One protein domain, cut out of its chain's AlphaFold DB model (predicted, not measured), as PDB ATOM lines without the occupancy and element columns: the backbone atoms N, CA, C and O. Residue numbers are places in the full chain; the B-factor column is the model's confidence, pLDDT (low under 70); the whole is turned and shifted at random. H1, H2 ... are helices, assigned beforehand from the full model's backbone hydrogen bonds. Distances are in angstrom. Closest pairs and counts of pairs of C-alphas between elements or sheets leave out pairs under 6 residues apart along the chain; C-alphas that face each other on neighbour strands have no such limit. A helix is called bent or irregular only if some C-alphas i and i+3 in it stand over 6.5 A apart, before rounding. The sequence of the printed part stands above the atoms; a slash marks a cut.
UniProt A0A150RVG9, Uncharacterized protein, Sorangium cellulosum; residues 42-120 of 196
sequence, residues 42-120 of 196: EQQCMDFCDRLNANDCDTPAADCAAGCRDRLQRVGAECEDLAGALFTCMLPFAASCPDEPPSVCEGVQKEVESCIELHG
ATOM      1  N   GLU A  42     155.735 115.492 125.559       93.56
ATOM      2  CA  GLU A  42     155.362 116.517 126.545       93.56
ATOM      3  C   GLU A  42     153.841 116.680 126.621       93.56
ATOM      4  O   GLU A  42     153.283 116.647 127.717       93.56
ATOM      5  N   GLN A  43     153.151 116.768 125.477       95.81
ATOM      6  CA  GLN A  43     151.691 116.867 125.458       95.81
ATOM      7  C   GLN A  43     151.029 115.612 126.035       95.81
ATOM      8  O   GLN A  43     150.133 115.723 126.863       95.81
ATOM      9  N   GLN A  44     151.503 114.423 125.663       95.75
ATOM     10  CA  GLN A  44     150.959 113.156 126.161       95.75
ATOM     11  C   GLN A  44     151.167 113.000 127.679       95.75
ATOM     12  O   GLN A  44     150.289 112.506 128.388       95.75
ATOM     13  N   CYS A  45     152.307 113.465 128.200       95.44
ATOM     14  CA  CYS A  45     152.569 113.533 129.634       95.44
ATOM     15  C   CYS A  45     151.628 114.515 130.344       95.44
ATOM     16  O   CYS A  45     151.070 114.179 131.392       95.44
ATOM     17  N   MET A  46     151.436 115.713 129.779       94.69
ATOM     18  CA  MET A  46     150.526 116.713 130.340       94.69
ATOM     19  C   MET A  46     149.089 116.192 130.364       94.69
ATOM     20  O   MET A  46     148.457 116.271 131.409       94.69
ATOM     21  N   ASP A  47     148.616 115.559 129.289       95.00
ATOM     22  CA  ASP A  47     147.277 114.961 129.229       95.00
ATOM     23  C   ASP A  47     147.079 113.904 130.332       95.00
ATOM     24  O   ASP A  47     146.030 113.846 130.981       95.00
ATOM     25  N   PHE A  48     148.101 113.076 130.585       93.44
ATOM     26  CA  PHE A  48     148.095 112.100 131.677       93.44
ATOM     27  C   PHE A  48     148.053 112.775 133.053       93.44
ATOM     28  O   PHE A  48     147.234 112.407 133.898       93.44
ATOM     29  N   CYS A  49     148.896 113.782 133.275       93.12
ATOM     30  CA  CYS A  49     148.962 114.526 134.530       93.12
ATOM     31  C   CYS A  49     147.669 115.302 134.822       93.12
ATOM     32  O   CYS A  49     147.124 115.207 135.921       93.12
ATOM     33  N   ASP A  50     147.114 115.988 133.825       92.56
ATOM     34  CA  ASP A  50     145.834 116.684 133.928       92.56
ATOM     35  C   ASP A  50     144.710 115.706 134.262       92.56
ATOM     36  O   ASP A  50     143.829 116.007 135.071       92.56
ATOM     37  N   ARG A  51     144.753 114.492 133.695       92.69
ATOM     38  CA  ARG A  51     143.781 113.451 134.021       92.69
ATOM     39  C   ARG A  51     143.921 112.957 135.458       92.69
ATOM     40  O   ARG A  51     142.890 112.720 136.086       92.69
ATOM     41  N   LEU A  52     145.136 112.817 135.985       91.12
ATOM     42  CA  LEU A  52     145.361 112.484 137.394       91.12
ATOM     43  C   LEU A  52     144.826 113.593 138.314       91.12
ATOM     44  O   LEU A  52     144.053 113.314 139.229       91.12
ATOM     45  N   ASN A  53     145.153 114.854 138.018       89.62
ATOM     46  CA  ASN A  53     144.704 116.011 138.793       89.62
ATOM     47  C   ASN A  53     143.178 116.165 138.773       89.62
ATOM     48  O   ASN A  53     142.566 116.434 139.802       89.62
ATOM     49  N   ALA A  54     142.536 115.934 137.625       91.25
ATOM     50  CA  ALA A  54     141.081 115.977 137.499       91.25
ATOM     51  C   ALA A  54     140.353 114.883 138.305       91.25
ATOM     52  O   ALA A  54     139.135 114.960 138.456       91.25
ATOM     53  N   ASN A  55     141.070 113.858 138.781       89.94
ATOM     54  CA  ASN A  55     140.534 112.784 139.620       89.94
ATOM     55  C   ASN A  55     141.073 112.837 141.060       89.94
ATOM     56  O   ASN A  55     140.955 111.845 141.775       89.94
ATOM     57  N   ASP A  56     141.650 113.971 141.480       89.44
ATOM     58  CA  ASP A  56     142.223 114.175 142.818       89.44
ATOM     59  C   ASP A  56     143.246 113.088 143.210       89.44
ATOM     60  O   ASP A  56     143.380 112.725 144.381       89.44
ATOM     61  N   CYS A  57     143.971 112.543 142.225       87.44
ATOM     62  CA  CYS A  57     145.085 111.645 142.497       87.44
ATOM     63  C   CYS A  57     146.211 112.426 143.183       87.44
ATOM     64  O   CYS A  57     146.480 113.573 142.825       87.44
ATOM     65  N   ASP A  58     146.894 111.796 144.142       79.50
ATOM     66  CA  ASP A  58     148.011 112.414 144.862       79.50
ATOM     67  C   ASP A  58     149.240 112.475 143.940       79.50
ATOM     68  O   ASP A  58     150.085 111.578 143.913       79.50
ATOM     69  N   THR A  59     149.283 113.489 143.074       70.81
ATOM     70  CA  THR A  59     150.393 113.687 142.146       70.81
ATOM     71  C   THR A  59     151.488 114.521 142.810       70.81
ATOM     72  O   THR A  59     151.218 115.538 143.451       70.81
ATOM     73  N   PRO A  60     152.768 114.157 142.625       58.94
ATOM     74  CA  PRO A  60     153.871 114.951 143.157       58.94
ATOM     75  C   PRO A  60     154.068 116.293 142.424       58.94
ATOM     76  O   PRO A  60     154.868 117.112 142.873       58.94
ATOM     77  N   ALA A  61     153.371 116.541 141.306       64.25
ATOM     78  CA  ALA A  61     153.546 117.731 140.478       64.25
ATOM     79  C   ALA A  61     152.245 118.544 140.369       64.25
ATOM     80  O   ALA A  61     151.383 118.258 139.543       64.25
ATOM     81  N   ALA A  62     152.151 119.622 141.154       67.50
ATOM     82  CA  ALA A  62     151.076 120.611 141.025       67.50
ATOM     83  C   ALA A  62     151.125 121.387 139.689       67.50
ATOM     84  O   ALA A  62     150.115 121.938 139.257       67.50
ATOM     85  N   ASP A  63     152.292 121.432 139.038       88.00
ATOM     86  CA  ASP A  63     152.492 121.985 137.698       88.00
ATOM     87  C   ASP A  63     152.866 120.848 136.738       88.00
ATOM     88  O   ASP A  63     154.012 120.386 136.711       88.00
ATOM     89  N   CYS A  64     151.882 120.391 135.958       90.69
ATOM     90  CA  CYS A  64     152.062 119.306 134.996       90.69
ATOM     91  C   CYS A  64     153.123 119.625 133.941       90.69
ATOM     92  O   CYS A  64     153.905 118.749 133.588       90.69
ATOM     93  N   ALA A  65     153.214 120.871 133.474       90.81
ATOM     94  CA  ALA A  65     154.179 121.239 132.446       90.81
ATOM     95  C   ALA A  65     155.612 121.175 132.995       90.81
ATOM     96  O   ALA A  65     156.502 120.601 132.369       90.81
ATOM     97  N   ALA A  66     155.845 121.723 134.193       87.50
ATOM     98  CA  ALA A  66     157.153 121.639 134.840       87.50
ATOM     99  C   ALA A  66     157.543 120.190 135.175       87.50
ATOM    100  O   ALA A  66     158.666 119.779 134.880       87.50
ATOM    101  N   GLY A  67     156.613 119.407 135.733       88.69
ATOM    102  CA  GLY A  67     156.848 118.001 136.070       88.69
ATOM    103  C   GLY A  67     157.135 117.131 134.844       88.69
ATOM    104  O   GLY A  67     158.032 116.289 134.881       88.69
ATOM    105  N   CYS A  68     156.422 117.359 133.739       91.44
ATOM    106  CA  CYS A  68     156.637 116.633 132.492       91.44
ATOM    107  C   CYS A  68     157.980 116.966 131.846       91.44
ATOM    108  O   CYS A  68     158.695 116.041 131.471       91.44
ATOM    109  N   ARG A  69     158.381 118.244 131.792       88.94
ATOM    110  CA  ARG A  69     159.713 118.617 131.284       88.94
ATOM    111  C   ARG A  69     160.839 117.982 132.089       88.94
ATOM    112  O   ARG A  69     161.745 117.402 131.508       88.94
ATOM    113  N   ASP A  70     160.760 118.043 133.415       84.19
ATOM    114  CA  ASP A  70     161.751 117.432 134.308       84.19
ATOM    115  C   ASP A  70     161.806 115.901 134.135       84.19
ATOM    116  O   ASP A  70     162.876 115.289 134.103       84.19
ATOM    117  N   ARG A  71     160.649 115.252 133.942       87.06
ATOM    118  CA  ARG A  71     160.585 113.811 133.675       87.06
ATOM    119  C   ARG A  71     161.172 113.445 132.312       87.06
ATOM    120  O   ARG A  71     161.972 112.517 132.259       87.06
ATOM    121  N   LEU A  72     160.826 114.164 131.247       88.00
ATOM    122  CA  LEU A  72     161.351 113.911 129.901       88.00
ATOM    123  C   LEU A  72     162.845 114.236 129.790       88.00
ATOM    124  O   LEU A  72     163.591 113.484 129.173       88.00
ATOM    125  N   GLN A  73     163.322 115.262 130.495       83.50
ATOM    126  CA  GLN A  73     164.751 115.556 130.582       83.50
ATOM    127  C   GLN A  73     165.540 114.400 131.217       83.50
ATOM    128  O   GLN A  73     166.651 114.102 130.786       83.50
ATOM    129  N   ARG A  74     164.980 113.724 132.230       79.25
ATOM    130  CA  ARG A  74     165.600 112.519 132.811       79.25
ATOM    131  C   ARG A  74     165.575 111.327 131.859       79.25
ATOM    132  O   ARG A  74     166.516 110.536 131.870       79.25
ATOM    133  N   VAL A  75     164.502 111.197 131.081       85.50
ATOM    134  CA  VAL A  75     164.338 110.136 130.081       85.50
ATOM    135  C   VAL A  75     165.383 110.258 128.966       85.50
ATOM    136  O   VAL A  75     165.892 109.234 128.525       85.50
ATOM    137  N   GLY A  76     165.740 111.481 128.568       79.75
ATOM    138  CA  GLY A  76     166.646 111.744 127.445       79.75
ATOM    139  C   GLY A  76     165.895 111.846 126.115       79.75
ATOM    140  O   GLY A  76     164.840 111.232 125.936       79.75
ATOM    141  N   ALA A  77     166.430 112.637 125.181       83.31
ATOM    142  CA  ALA A  77     165.767 112.953 123.912       83.31
ATOM    143  C   ALA A  77     165.548 111.702 123.041       83.31
ATOM    144  O   ALA A  77     164.539 111.576 122.354       83.31
ATOM    145  N   GLU A  78     166.462 110.738 123.119       83.19
ATOM    146  CA  GLU A  78     166.429 109.467 122.393       83.19
ATOM    147  C   GLU A  78     165.265 108.568 122.827       83.19
ATOM    148  O   GLU A  78     164.799 107.736 122.049       83.19
ATOM    149  N   CYS A  79     164.794 108.730 124.065       89.69
ATOM    150  CA  CYS A  79     163.757 107.898 124.673       89.69
ATOM    151  C   CYS A  79     162.428 108.640 124.854       89.69
ATOM    152  O   CYS A  79     161.460 108.059 125.352       89.69
ATOM    153  N   GLU A  80     162.367 109.911 124.451       90.56
ATOM    154  CA  GLU A  80     161.211 110.783 124.641       90.56
ATOM    155  C   GLU A  80     159.951 110.216 123.965       90.56
ATOM    156  O   GLU A  80     158.903 110.123 124.608       90.56
ATOM    157  N   ASP A  81     160.059 109.733 122.724       92.06
ATOM    158  CA  ASP A  81     158.933 109.139 121.988       92.06
ATOM    159  C   ASP A  81     158.365 107.892 122.692       92.06
ATOM    160  O   ASP A  81     157.147 107.714 122.775       92.06
ATOM    161  N   LEU A  82     159.238 107.041 123.246       94.44
ATOM    162  CA  LEU A  82     158.827 105.862 124.015       94.44
ATOM    163  C   LEU A  82     158.142 106.270 125.324       94.44
ATOM    164  O   LEU A  82     157.123 105.683 125.698       94.44
ATOM    165  N   ALA A  83     158.658 107.292 126.013       93.69
ATOM    166  CA  ALA A  83     158.021 107.817 127.216       93.69
ATOM    167  C   ALA A  83     156.641 108.411 126.908       93.69
ATOM    168  O   ALA A  83     155.691 108.153 127.651       93.69
ATOM    169  N   GLY A  84     156.498 109.124 125.788       95.56
ATOM    170  CA  GLY A  84     155.204 109.541 125.257       95.56
ATOM    171  C   GLY A  84     154.253 108.354 125.090       95.56
ATOM    172  O   GLY A  84     153.165 108.329 125.676       95.56
ATOM    173  N   ALA A  85     154.681 107.324 124.355       96.06
ATOM    174  CA  ALA A  85     153.873 106.127 124.127       96.06
ATOM    175  C   ALA A  85     153.407 105.474 125.442       96.06
ATOM    176  O   ALA A  85     152.259 105.027 125.542       96.06
ATOM    177  N   LEU A  86     154.255 105.476 126.477       96.00
ATOM    178  CA  LEU A  86     153.889 105.003 127.808       96.00
ATOM    179  C   LEU A  86     152.803 105.877 128.454       96.00
ATOM    180  O   LEU A  86     151.812 105.333 128.942       96.00
ATOM    181  N   PHE A  87     152.927 107.211 128.431       95.56
ATOM    182  CA  PHE A  87     151.878 108.108 128.941       95.56
ATOM    183  C   PHE A  87     150.546 107.908 128.220       95.56
ATOM    184  O   PHE A  87     149.506 107.780 128.868       95.56
ATOM    185  N   THR A  88     150.583 107.783 126.893       96.12
ATOM    186  CA  THR A  88     149.402 107.483 126.077       96.12
ATOM    187  C   THR A  88     148.769 106.146 126.472       96.12
ATOM    188  O   THR A  88     147.547 106.058 126.597       96.12
ATOM    189  N   CYS A  89     149.575 105.110 126.727       96.75
ATOM    190  CA  CYS A  89     149.074 103.813 127.182       96.75
ATOM    191  C   CYS A  89     148.410 103.891 128.566       96.75
ATOM    192  O   CYS A  89     147.383 103.253 128.798       96.75
ATOM    193  N   MET A  90     148.973 104.684 129.482       94.88
ATOM    194  CA  MET A  90     148.467 104.825 130.852       94.88
ATOM    195  C   MET A  90     147.251 105.757 130.961       94.88
ATOM    196  O   MET A  90     146.466 105.616 131.899       94.88
ATOM    197  N   LEU A  91     147.053 106.680 130.015       95.06
ATOM    198  CA  LEU A  91     145.981 107.684 130.032       95.06
ATOM    199  C   LEU A  91     144.571 107.135 130.322       95.06
ATOM    200  O   LEU A  91     143.886 107.714 131.173       95.06
ATOM    201  N   PRO A  92     144.117 106.015 129.723       95.69
ATOM    202  CA  PRO A  92     142.805 105.439 130.026       95.69
ATOM    203  C   PRO A  92     142.637 105.010 131.491       95.69
ATOM    204  O   PRO A  92     141.512 104.917 131.979       95.69
ATOM    205  N   PHE A  93     143.745 104.761 132.188       94.38
ATOM    206  CA  PHE A  93     143.788 104.254 133.558       94.38
ATOM    207  C   PHE A  93     144.066 105.348 134.590       94.38
ATOM    208  O   PHE A  93     143.887 105.112 135.777       94.38
ATOM    209  N   ALA A  94     144.437 106.561 134.171       91.31
ATOM    210  CA  ALA A  94     144.785 107.659 135.076       91.31
ATOM    211  C   ALA A  94     143.705 107.947 136.138       91.31
ATOM    212  O   ALA A  94     144.018 108.223 137.287       91.31
ATOM    213  N   ALA A  95     142.421 107.805 135.793       90.81
ATOM    214  CA  ALA A  95     141.322 108.062 136.728       90.81
ATOM    215  C   ALA A  95     141.264 107.093 137.925       90.81
ATOM    216  O   ALA A  95     140.600 107.394 138.911       90.81
ATOM    217  N   SER A  96     141.924 105.931 137.854       91.50
ATOM    218  CA  SER A  96     142.025 105.008 138.989       91.50
ATOM    219  C   SER A  96     143.237 105.273 139.881       91.50
ATOM    220  O   SER A  96     143.492 104.463 140.765       91.50
ATOM    221  N   CYS A  97     143.991 106.349 139.625       89.44
ATOM    222  CA  CYS A  97     145.219 106.711 140.333       89.44
ATOM    223  C   CYS A  97     146.184 105.520 140.501       89.44
ATOM    224  O   CYS A  97     146.507 105.154 141.629       89.44
ATOM    225  N   PRO A  98     146.585 104.848 139.405       84.44
ATOM    226  CA  PRO A  98     147.426 103.667 139.516       84.44
ATOM    227  C   PRO A  98     148.824 104.047 140.026       84.44
ATOM    228  O   PRO A  98     149.465 104.935 139.466       84.44
ATOM    229  N   ASP A  99     149.300 103.345 141.058       83.19
ATOM    230  CA  ASP A  99     150.664 103.500 141.588       83.19
ATOM    231  C   ASP A  99     151.727 102.929 140.630       83.19
ATOM    232  O   ASP A  99     152.869 103.386 140.603       83.19
ATOM    233  N   GLU A 100     151.345 101.939 139.818       83.88
ATOM    234  CA  GLU A 100     152.204 101.259 138.847       83.88
ATOM    235  C   GLU A 100     151.548 101.238 137.458       83.88
ATOM    236  O   GLU A 100     150.315 101.225 137.356       83.88
ATOM    237  N   PRO A 101     152.335 101.196 136.365       85.25
ATOM    238  CA  PRO A 101     151.783 101.041 135.029       85.25
ATOM    239  C   PRO A 101     150.902  99.782 134.930       85.25
ATOM    240  O   PRO A 101     151.306  98.703 135.364       85.25
ATOM    241  N   PRO A 102     149.698  99.881 134.342       91.00
ATOM    242  CA  PRO A 102     148.839  98.726 134.108       91.00
ATOM    243  C   PRO A 102     149.556  97.649 133.291       91.00
ATOM    244  O   PRO A 102     150.327  97.969 132.388       91.00
ATOM    245  N   SER A 103     149.222  96.373 133.510       94.50
ATOM    246  CA  SER A 103     149.898  95.253 132.831       94.50
ATOM    247  C   SER A 103     149.816  95.292 131.301       94.50
ATOM    248  O   SER A 103     150.697  94.788 130.609       94.50
ATOM    249  N   VAL A 104     148.790  95.946 130.746       95.69
ATOM    250  CA  VAL A 104     148.676  96.193 129.298       95.69
ATOM    251  C   VAL A 104     149.772  97.128 128.761       95.69
ATOM    252  O   VAL A 104     150.094  97.068 127.578       95.69
ATOM    253  N   CYS A 105     150.380  97.946 129.622       96.12
ATOM    254  CA  CYS A 105     151.453  98.885 129.303       96.12
ATOM    255  C   CYS A 105     152.855  98.376 129.676       96.12
ATOM    256  O   CYS A 105     153.833  99.027 129.316       96.12
ATOM    257  N   GLU A 106     152.984  97.216 130.334       94.00
ATOM    258  CA  GLU A 106     154.281  96.656 130.768       94.00
ATOM    259  C   GLU A 106     155.286  96.488 129.619       94.00
ATOM    260  O   GLU A 106     156.490  96.628 129.821       94.00
ATOM    261  N   GLY A 107     154.810  96.163 128.412       94.31
ATOM    262  CA  GLY A 107     155.674  96.041 127.235       94.31
ATOM    263  C   GLY A 107     156.345  97.370 126.886       94.31
ATOM    264  O   GLY A 107     157.565  97.432 126.779       94.31
ATOM    265  N   VAL A 108     155.549  98.439 126.801       94.19
ATOM    266  CA  VAL A 108     156.033  99.795 126.501       94.19
ATOM    267  C   VAL A 108     156.911 100.317 127.637       94.19
ATOM    268  O   VAL A 108     157.948 100.920 127.392       94.19
ATOM    269  N   GLN A 109     156.544 100.035 128.890       93.50
ATOM    270  CA  GLN A 109     157.362 100.390 130.048       93.50
ATOM    271  C   GLN A 109     158.768  99.781 129.958       93.50
ATOM    272  O   GLN A 109     159.747 100.499 130.132       93.50
ATOM    273  N   LYS A 110     158.883  98.486 129.643       92.56
ATOM    274  CA  LYS A 110     160.188  97.819 129.500       92.56
ATOM    275  C   LYS A 110     161.028  98.404 128.369       92.56
ATOM    276  O   LYS A 110     162.250  98.453 128.488       92.56
ATOM    277  N   GLU A 111     160.396  98.842 127.282       92.94
ATOM    278  CA  GLU A 111     161.085  99.532 126.186       92.94
ATOM    279  C   GLU A 111     161.616 100.898 126.633       92.94
ATOM    280  O   GLU A 111     162.772 101.216 126.354       92.94
ATOM    281  N   VAL A 112     160.821 101.666 127.387       91.00
ATOM    282  CA  VAL A 112     161.259 102.930 128.000       91.00
ATOM    283  C   VAL A 112     162.428 102.695 128.952       91.00
ATOM    284  O   VAL A 112     163.449 103.358 128.819       91.00
ATOM    285  N   GLU A 113     162.314 101.742 129.877       88.38
ATOM    286  CA  GLU A 113     163.371 101.412 130.843       88.38
ATOM    287  C   GLU A 113     164.665 101.003 130.136       88.38
ATOM    288  O   GLU A 113     165.716 101.579 130.405       88.38
ATOM    289  N   SER A 114     164.579 100.098 129.156       88.19
ATOM    290  CA  SER A 114     165.744  99.665 128.370       88.19
ATOM    291  C   SER A 114     166.377 100.824 127.595       88.19
ATOM    292  O   SER A 114     167.595 100.891 127.459       88.19
ATOM    293  N   CYS A 115     165.564 101.745 127.072       88.00
ATOM    294  CA  CYS A 115     166.067 102.927 126.388       88.00
ATOM    295  C   CYS A 115     166.771 103.873 127.368       88.00
ATOM    296  O   CYS A 115     167.886 104.304 127.092       88.00
ATOM    297  N   ILE A 116     166.170 104.153 128.527       84.88
ATOM    298  CA  ILE A 116     166.752 105.017 129.564       84.88
ATOM    299  C   ILE A 116     168.072 104.435 130.074       84.88
ATOM    300  O   ILE A 116     169.026 105.182 130.258       84.88
ATOM    301  N   GLU A 117     168.164 103.119 130.260       80.38
ATOM    302  CA  GLU A 117     169.420 102.456 130.632       80.38
ATOM    303  C   GLU A 117     170.541 102.704 129.611       80.38
ATOM    304  O   GLU A 117     171.709 102.811 129.983       80.38
ATOM    305  N   LEU A 118     170.192 102.813 128.328       78.56
ATOM    306  CA  LEU A 118     171.144 103.013 127.237       78.56
ATOM    307  C   LEU A 118     171.426 104.488 126.928       78.56
ATOM    308  O   LEU A 118     172.534 104.813 126.510       78.56
ATOM    309  N   HIS A 119     170.443 105.369 127.102       80.88
ATOM    310  CA  HIS A 119     170.465 106.739 126.574       80.88
ATOM    311  C   HIS A 119     170.033 107.806 127.583       80.88
ATOM    312  O   HIS A 119     170.419 108.961 127.453       80.88
ATOM    313  N   GLY A 120     169.255 107.447 128.602       73.69
ATOM    314  CA  GLY A 120     168.741 108.404 129.578       73.69
ATOM    315  C   GLY A 120     169.815 108.922 130.526       73.69
ATOM    316  O   GLY A 120     170.861 108.301 130.699       73.69
TER     317      GLY A 120
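Overview. This is residues 42 to 120 of the 196 residues of an uncharacterized protein of Sorangium cellulosum (UniProt A0A150RVG9). H2 and H3 make a V from the turn at Gly 76; H1 sits in the open side of the V, touching both, and H4 folds back along the other side of H3 as a helical hairpin. H3 is in the middle of this small helical body, between H1 and H4, and has a kink of 48 degrees near residue 90. The printed part has 79 residues with four named helices, in the order H1, H2, H3, H4, and no named strand; its class is all helix. It is compact, with a radius of gyration of the C-alphas of 11.9 A, and spans 35 by 27 by 17 A.

Arrangement. Begin with H1, residues 42 to 53, and go on to H2, residues 64 to 75: they touch at Met 46 and Cys 64, their closest C-alphas, 5.5 A apart. They run opposite ways at a steep tilt of 53 degrees. Next comes the hub, H3, residues 77 to 96, which touches three other helices. H1 and H3 run the same way at a shallow tilt of 24 degrees and touch, with the C-alphas of Phe 48 and Leu 91 closest at 5.2 A. H2 and H3 only just touch, with 3 pairs of C-alphas within 8 A, through residues 72 to 75 and 80 to 83 alone; their closest C-alphas are those of Leu 72 and Glu 80, 6.1 A apart. Last look at H4, residues 103 to 119, which touches H3 at a shallow tilt of 25 degrees, opposite ways, in a hairpin; their closest C-alphas, those of Leu 82 and Val 112, are 5.5 A apart. H2 and H4 are close but not clearly touching, with the C-alphas of Val 75 and Ile 116 closest at 5.7 A. H1 and H4 are apart. The helix packing is part aligned, part crossed: of the four pairs that touch, two are at a shallow tilt. In H1 and H2 each O i to N i+4 pair is within hydrogen-bond range; in H3 10 of 16 are, and in H4 11 of 13.

Along the chain. Find C-alpha 42 at (155.362, 116.517, 126.545); from there H1 runs 16.2 A to C-alpha 53. H2 runs 16.1 A from C-alpha 64 to C-alpha 75. From C-alpha 77 at (165.767, 112.953, 123.912), H3 runs 29.2 A to C-alpha 96; it is irregular, with C-alphas 78 and 81 7.5 A apart. H4 runs 24.4 A from C-alpha 103 to C-alpha 119 at (170.465, 106.739, 126.574); it is irregular too, with C-alphas 104 and 107 7.3 A apart.

Size, cuts and confidence. The two C-alphas farthest apart, those of Asp 56 and Leu 118, are 34.7 A from each other. The printed part has no cut. The link from H2 to H3 is tight, those from H1 to H2 and H3 to H4 are short, and no link is long. The mean pLDDT of the printed part is 88.7; look to residues 60 to 62 for the three under 70.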